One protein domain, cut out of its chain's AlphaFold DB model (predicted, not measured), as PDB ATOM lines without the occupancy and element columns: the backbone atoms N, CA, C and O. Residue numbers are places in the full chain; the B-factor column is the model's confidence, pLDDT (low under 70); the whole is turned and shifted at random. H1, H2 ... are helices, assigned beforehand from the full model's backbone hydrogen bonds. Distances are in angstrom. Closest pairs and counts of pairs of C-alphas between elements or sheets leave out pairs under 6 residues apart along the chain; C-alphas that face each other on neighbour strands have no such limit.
ATOM      1  N   ARG A   4      38.364  -2.015  39.906       93.19
ATOM      2  CA  ARG A   4      38.348  -2.273  41.349       93.19
ATOM      3  C   ARG A   4      37.391  -3.401  41.741       93.19
ATOM      4  O   ARG A   4      37.754  -4.242  42.552       93.19
ATOM      5  N   LEU A   5      36.191  -3.428  41.160       94.75
ATOM      6  CA  LEU A   5      35.204  -4.468  41.445       94.75
ATOM      7  C   LEU A   5      35.673  -5.826  40.912       94.75
ATOM      8  O   LEU A   5      35.547  -6.828  41.606       94.75
ATOM      9  N   ALA A   6      36.264  -5.847  39.714       94.12
ATOM     10  CA  ALA A   6      36.803  -7.068  39.119       94.12
ATOM     11  C   ALA A   6      37.910  -7.690  39.986       94.12
ATOM     12  O   ALA A   6      37.903  -8.898  40.209       94.12
ATOM     13  N   LEU A   7      38.813  -6.868  40.534       96.00
ATOM     14  CA  LEU A   7      39.867  -7.333  41.439       96.00
ATOM     15  C   LEU A   7      39.305  -7.903  42.745       96.00
ATOM     16  O   LEU A   7      39.749  -8.959  43.185       96.00
ATOM     17  N   ILE A   8      38.313  -7.235  43.344       96.31
ATOM     18  CA  ILE A   8      37.670  -7.719  44.573       96.31
ATOM     19  C   ILE A   8      36.999  -9.069  44.318       96.31
ATOM     20  O   ILE A   8      37.230 -10.017  45.061       96.31
ATOM     21  N   LEU A   9      36.206  -9.175  43.250       95.88
ATOM     22  CA  LEU A   9      35.510 -10.414  42.909       95.88
ATOM     23  C   LEU A   9      36.492 -11.546  42.593       95.88
ATOM     24  O   LEU A   9      36.312 -12.656  43.085       95.88
ATOM     25  N   GLY A  10      37.559 -11.262  41.843       95.25
ATOM     26  CA  GLY A  10      38.615 -12.236  41.572       95.25
ATOM     27  C   GLY A  10      39.285 -12.736  42.853       95.25
ATOM     28  O   GLY A  10      39.435 -13.942  43.037       95.25
ATOM     29  N   ALA A  11      39.619 -11.829  43.775       97.19
ATOM     30  CA  ALA A  11      40.203 -12.191  45.064       97.19
ATOM     31  C   ALA A  11      39.250 -13.046  45.916       97.19
ATOM     32  O   ALA A  11      39.686 -14.035  46.503       97.19
ATOM     33  N   VAL A  12      37.955 -12.715  45.945       97.31
ATOM     34  CA  VAL A  12      36.938 -13.507  46.660       97.31
ATOM     35  C   VAL A  12      36.831 -14.920  46.086       97.31
ATOM     36  O   VAL A  12      36.803 -15.884  46.847       97.31
ATOM     37  N   VAL A  13      36.813 -15.062  44.758       96.25
ATOM     38  CA  VAL A  13      36.754 -16.377  44.103       96.25
ATOM     39  C   VAL A  13      37.996 -17.208  44.430       96.25
ATOM     40  O   VAL A  13      37.867 -18.371  44.810       96.25
ATOM     41  N   LEU A  14      39.192 -16.620  44.344       97.12
ATOM     42  CA  LEU A  14      40.433 -17.318  44.691       97.12
ATOM     43  C   LEU A  14      40.461 -17.740  46.165       97.12
ATOM     44  O   LEU A  14      40.844 -18.869  46.465       97.12
ATOM     45  N   ALA A  15      40.009 -16.871  47.072       97.06
ATOM     46  CA  ALA A  15      39.909 -17.192  48.492       97.06
ATOM     47  C   ALA A  15      38.928 -18.346  48.752       97.06
ATOM     48  O   ALA A  15      39.234 -19.230  49.546       97.06
ATOM     49  N   ALA A  16      37.788 -18.384  48.056       95.62
ATOM     50  CA  ALA A  16      36.819 -19.472  48.172       95.62
ATOM     51  C   ALA A  16      37.378 -20.815  47.670       95.62
ATOM     52  O   ALA A  16      37.175 -21.840  48.316       95.62
ATOM     53  N   ILE A  17      38.124 -20.812  46.559       95.75
ATOM     54  CA  ILE A  17      38.797 -22.016  46.046       95.75
ATOM     55  C   ILE A  17      39.854 -22.498  47.045       95.75
ATOM     56  O   ILE A  17      39.883 -23.676  47.387       95.75
ATOM     57  N   ALA A  18      40.702 -21.595  47.548       96.50
ATOM     58  CA  ALA A  18      41.719 -21.943  48.538       96.50
ATOM     59  C   ALA A  18      41.092 -22.492  49.830       96.50
ATOM     60  O   ALA A  18      41.563 -23.494  50.366       96.50
ATOM     61  N   ALA A  19      40.003 -21.877  50.298       96.38
ATOM     62  CA  ALA A  19      39.241 -22.353  51.443       96.38
ATOM     63  C   ALA A  19      38.700 -23.771  51.208       96.38
ATOM     64  O   ALA A  19      38.858 -24.620  52.079       96.38
ATOM     65  N   ASP A  20      38.131 -24.064  50.036       95.06
ATOM     66  CA  ASP A  20      37.632 -25.408  49.717       95.06
ATOM     67  C   ASP A  20      38.748 -26.463  49.688       95.06
ATOM     68  O   ASP A  20      38.568 -27.576  50.185       95.06
ATOM     69  N   LEU A  21      39.925 -26.114  49.165       94.19
ATOM     70  CA  LEU A  21      41.075 -27.019  49.141       94.19
ATOM     71  C   LEU A  21      41.602 -27.335  50.546       94.19
ATOM     72  O   LEU A  21      42.001 -28.467  50.791       94.19
ATOM     73  N   VAL A  22      41.590 -26.363  51.464       96.00
ATOM     74  CA  VAL A  22      42.137 -26.527  52.825       96.00
ATOM     75  C   VAL A  22      41.121 -27.127  53.802       96.00
ATOM     76  O   VAL A  22      41.488 -27.946  54.637       96.00
ATOM     77  N   LEU A  23      39.854 -26.708  53.735       95.62
ATOM     78  CA  LEU A  23      38.812 -27.104  54.695       95.62
ATOM     79  C   LEU A  23      38.051 -28.360  54.260       95.62
ATOM     80  O   LEU A  23      37.551 -29.093  55.112       95.62
ATOM     81  N   SER A  24      37.941 -28.597  52.951       93.50
ATOM     82  CA  SER A  24      37.071 -29.631  52.382       93.50
ATOM     83  C   SER A  24      37.809 -30.609  51.464       93.50
ATOM     84  O   SER A  24      37.144 -31.411  50.808       93.50
ATOM     85  N   ASP A  25      39.140 -30.535  51.357       91.62
ATOM     86  CA  ASP A  25      39.957 -31.302  50.400       91.62
ATOM     87  C   ASP A  25      39.477 -31.170  48.935       91.62
ATOM     88  O   ASP A  25      39.540 -32.118  48.149       91.62
ATOM     89  N   GLY A  26      38.913 -30.018  48.556       90.88
ATOM     90  CA  GLY A  26      38.388 -29.786  47.203       90.88
ATOM     91  C   GLY A  26      37.046 -30.472  46.901       90.88
ATOM     92  O   GLY A  26      36.606 -30.521  45.746       90.88
ATOM     93  N   ARG A  27      36.378 -31.048  47.911       94.62
ATOM     94  CA  ARG A  27      35.115 -31.781  47.718       94.62
ATOM     95  C   ARG A  27      33.980 -30.885  47.230       94.62
ATOM     96  O   ARG A  27      33.162 -31.371  46.445       94.62
ATOM     97  N   ALA A  28      33.900 -29.618  47.653       93.94
ATOM     98  CA  ALA A  28      32.807 -28.754  47.209       93.94
ATOM     99  C   ALA A  28      32.977 -28.355  45.738       93.94
ATOM    100  O   ALA A  28      31.995 -28.399  44.991       93.94
ATOM    101  N   LEU A  29      34.205 -28.065  45.285       93.44
ATOM    102  CA  LEU A  29      34.488 -27.844  43.862       93.44
ATOM    103  C   LEU A  29      34.140 -29.076  43.020       93.44
ATOM    104  O   LEU A  29      33.475 -28.946  41.992       93.44
ATOM    105  N   LEU A  30      34.542 -30.275  43.456       95.00
ATOM    106  CA  LEU A  30      34.235 -31.520  42.739       95.00
ATOM    107  C   LEU A  30      32.731 -31.805  42.681       95.00
ATOM    108  O   LEU A  30      32.216 -32.253  41.651       95.00
ATOM    109  N   PHE A  31      32.012 -31.532  43.768       96.06
ATOM    110  CA  PHE A  31      30.558 -31.628  43.798       96.06
ATOM    111  C   PHE A  31      29.915 -30.666  42.794       96.06
ATOM    112  O   PHE A  31      29.070 -31.082  41.993       96.06
ATOM    113  N   LEU A  32      30.345 -29.402  42.798       95.25
ATOM    114  CA  LEU A  32      29.830 -28.379  41.895       95.25
ATOM    115  C   LEU A  32      30.108 -28.736  40.430       95.25
ATOM    116  O   LEU A  32      29.198 -28.671  39.607       95.25
ATOM    117  N   ALA A  33      31.322 -29.194  40.116       95.75
ATOM    118  CA  ALA A  33      31.697 -29.647  38.778       95.75
ATOM    119  C   ALA A  33      30.796 -30.791  38.290       95.75
ATOM    120  O   ALA A  33      30.297 -30.758  37.167       95.75
ATOM    121  N   ARG A  34      30.507 -31.776  39.149       97.00
ATOM    122  CA  ARG A  34      29.614 -32.891  38.801       97.00
ATOM    123  C   ARG A  34      28.185 -32.422  38.527       97.00
ATOM    124  O   ARG A  34      27.555 -32.904  37.592       97.00
ATOM    125  N   LYS A  35      27.672 -31.475  39.318       96.69
ATOM    126  CA  LYS A  35      26.348 -30.873  39.091       96.69
ATOM    127  C   LYS A  35      26.304 -30.048  37.808       96.69
ATOM    128  O   LYS A  35      25.294 -30.092  37.112       96.69
ATOM    129  N   LEU A  36      27.389 -29.352  37.478       96.56
ATOM    130  CA  LEU A  36      27.513 -28.620  36.222       96.56
ATOM    131  C   LEU A  36      27.432 -29.566  35.018       96.56
ATOM    132  O   LEU A  36      26.713 -29.263  34.076       96.56
ATOM    133  N   LEU A  37      28.104 -30.722  35.066       96.62
ATOM    134  CA  LEU A  37      28.010 -31.729  34.001       96.62
ATOM    135  C   LEU A  37      26.573 -32.226  33.812       96.62
ATOM    136  O   LEU A  37      26.082 -32.227  32.693       96.62
ATOM    137  N   VAL A  38      25.865 -32.532  34.903       96.94
ATOM    138  CA  VAL A  38      24.440 -32.909  34.836       96.94
ATOM    139  C   VAL A  38      23.591 -31.798  34.211       96.94
ATOM    140  O   VAL A  38      22.681 -32.076  33.436       96.94
ATOM    141  N   LEU A  39      23.879 -30.534  34.533       96.44
ATOM    142  CA  LEU A  39      23.182 -29.398  33.935       96.44
ATOM    143  C   LEU A  39      23.482 -29.276  32.435       96.44
ATOM    144  O   LEU A  39      22.571 -28.994  31.664       96.44
ATOM    145  N   ILE A  40      24.733 -29.492  32.022       96.38
ATOM    146  CA  ILE A  40      25.136 -29.499  30.612       96.38
ATOM    147  C   ILE A  40      24.421 -30.624  29.862       96.38
ATOM    148  O   ILE A  40      23.846 -30.355  28.812       96.38
ATOM    149  N   ASP A  41      24.394 -31.838  30.414       95.19
ATOM    150  CA  ASP A  41      23.679 -32.977  29.830       95.19
ATOM    151  C   ASP A  41      22.181 -32.681  29.693       95.19
ATOM    152  O   ASP A  41      21.574 -32.945  28.655       95.19
ATOM    153  N   TRP A  42      21.585 -32.062  30.715       95.69
ATOM    154  CA  TRP A  42      20.196 -31.623  30.663       95.69
ATOM    155  C   TRP A  42      19.976 -30.583  29.565       95.69
ATOM    156  O   TRP A  42      19.077 -30.744  28.754       95.69
ATOM    157  N   MET A  43      20.805 -29.538  29.480       95.19
ATOM    158  CA  MET A  43      20.710 -28.538  28.408       95.19
ATOM    159  C   MET A  43      20.889 -29.158  27.017       95.19
ATOM    160  O   MET A  43      20.191 -28.759  26.089       95.19
ATOM    161  N   ALA A  44      21.790 -30.133  26.873       93.94
ATOM    162  CA  ALA A  44      22.012 -30.851  25.623       93.94
ATOM    163  C   ALA A  44      20.797 -31.688  25.200       93.94
ATOM    164  O   ALA A  44      20.549 -31.812  24.006       93.94
ATOM    165  N   PHE A  45      20.020 -32.211  26.154       93.12
ATOM    166  CA  PHE A  45      18.751 -32.886  25.873       93.12
ATOM    167  C   PHE A  45      17.687 -31.946  25.275       93.12
ATOM    168  O   PHE A  45      16.873 -32.389  24.472       93.12
ATOM    169  N   TRP A  46      17.685 -30.660  25.648       87.81
ATOM    170  CA  TRP A  46      16.711 -29.670  25.156       87.81
ATOM    171  C   TRP A  46      17.112 -28.971  23.856       87.81
ATOM    172  O   TRP A  46      16.336 -28.154  23.356       87.81
ATOM    173  N   ARG A  47      18.317 -29.231  23.345       68.44
ATOM    174  CA  ARG A  47      18.723 -28.754  22.023       68.44
ATOM    175  C   ARG A  47      18.034 -29.571  20.937       68.44
ATOM    176  O   ARG A  47      17.528 -28.925  19.995       68.44
TER     177      ARG A  47
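Overview. This is residues 4 to 47 of the 47 residues of an uncharacterized protein of Citreimonas salinaria (UniProt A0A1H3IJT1). Two long straight helices, H1 and H2, meet near their ends at a tight link and open outward as a V, their lines at 68 degrees, with no core between the two arms. The far parts of both arms stand free: residues 4 to 15 of H1 and, beyond the corner, residues 31 to 47, of which 31 to 45 belong to H2. The printed part has 44 residues with two named helices, H1 then H2, and no named strand; the class is all helix. It is only just extended, close to loose, with a radius of gyration of the C-alphas of 14.2 A, and flat, spanning 38 by 29 by 5 A.

Along the chain. H1, residues 4 to 23, is the longest helix by residues and measures 28.2 A from C-alpha 4 at (38.348, -2.273, 41.349) to C-alpha 23. H2, residues 27 to 45, measures 27.3 A and ends with C-alpha 45 at (18.751, -32.886, 25.873).

Arrangement. H1 touches H2 with residues 17 to 21 alone, and H2 touches H1 with residues 27 to 29 alone. Their closest C-alphas, those of Asp 20 and Ala 28, are 6.4 A apart. They run opposite ways at a steep tilt of 68 degrees, only just short of about perpendicular. In H1 and H2 every O i to N i+4 pair is within hydrogen-bond range.

Size, cuts and confidence. The C-alphas of Arg 4 and Phe 45, the two farthest apart, are 39.5 A from each other. The printed part has no cut, and the link from H1 to H2 is tight. Mean pLDDT of the printed part is 94.6; residue 47 is under 70.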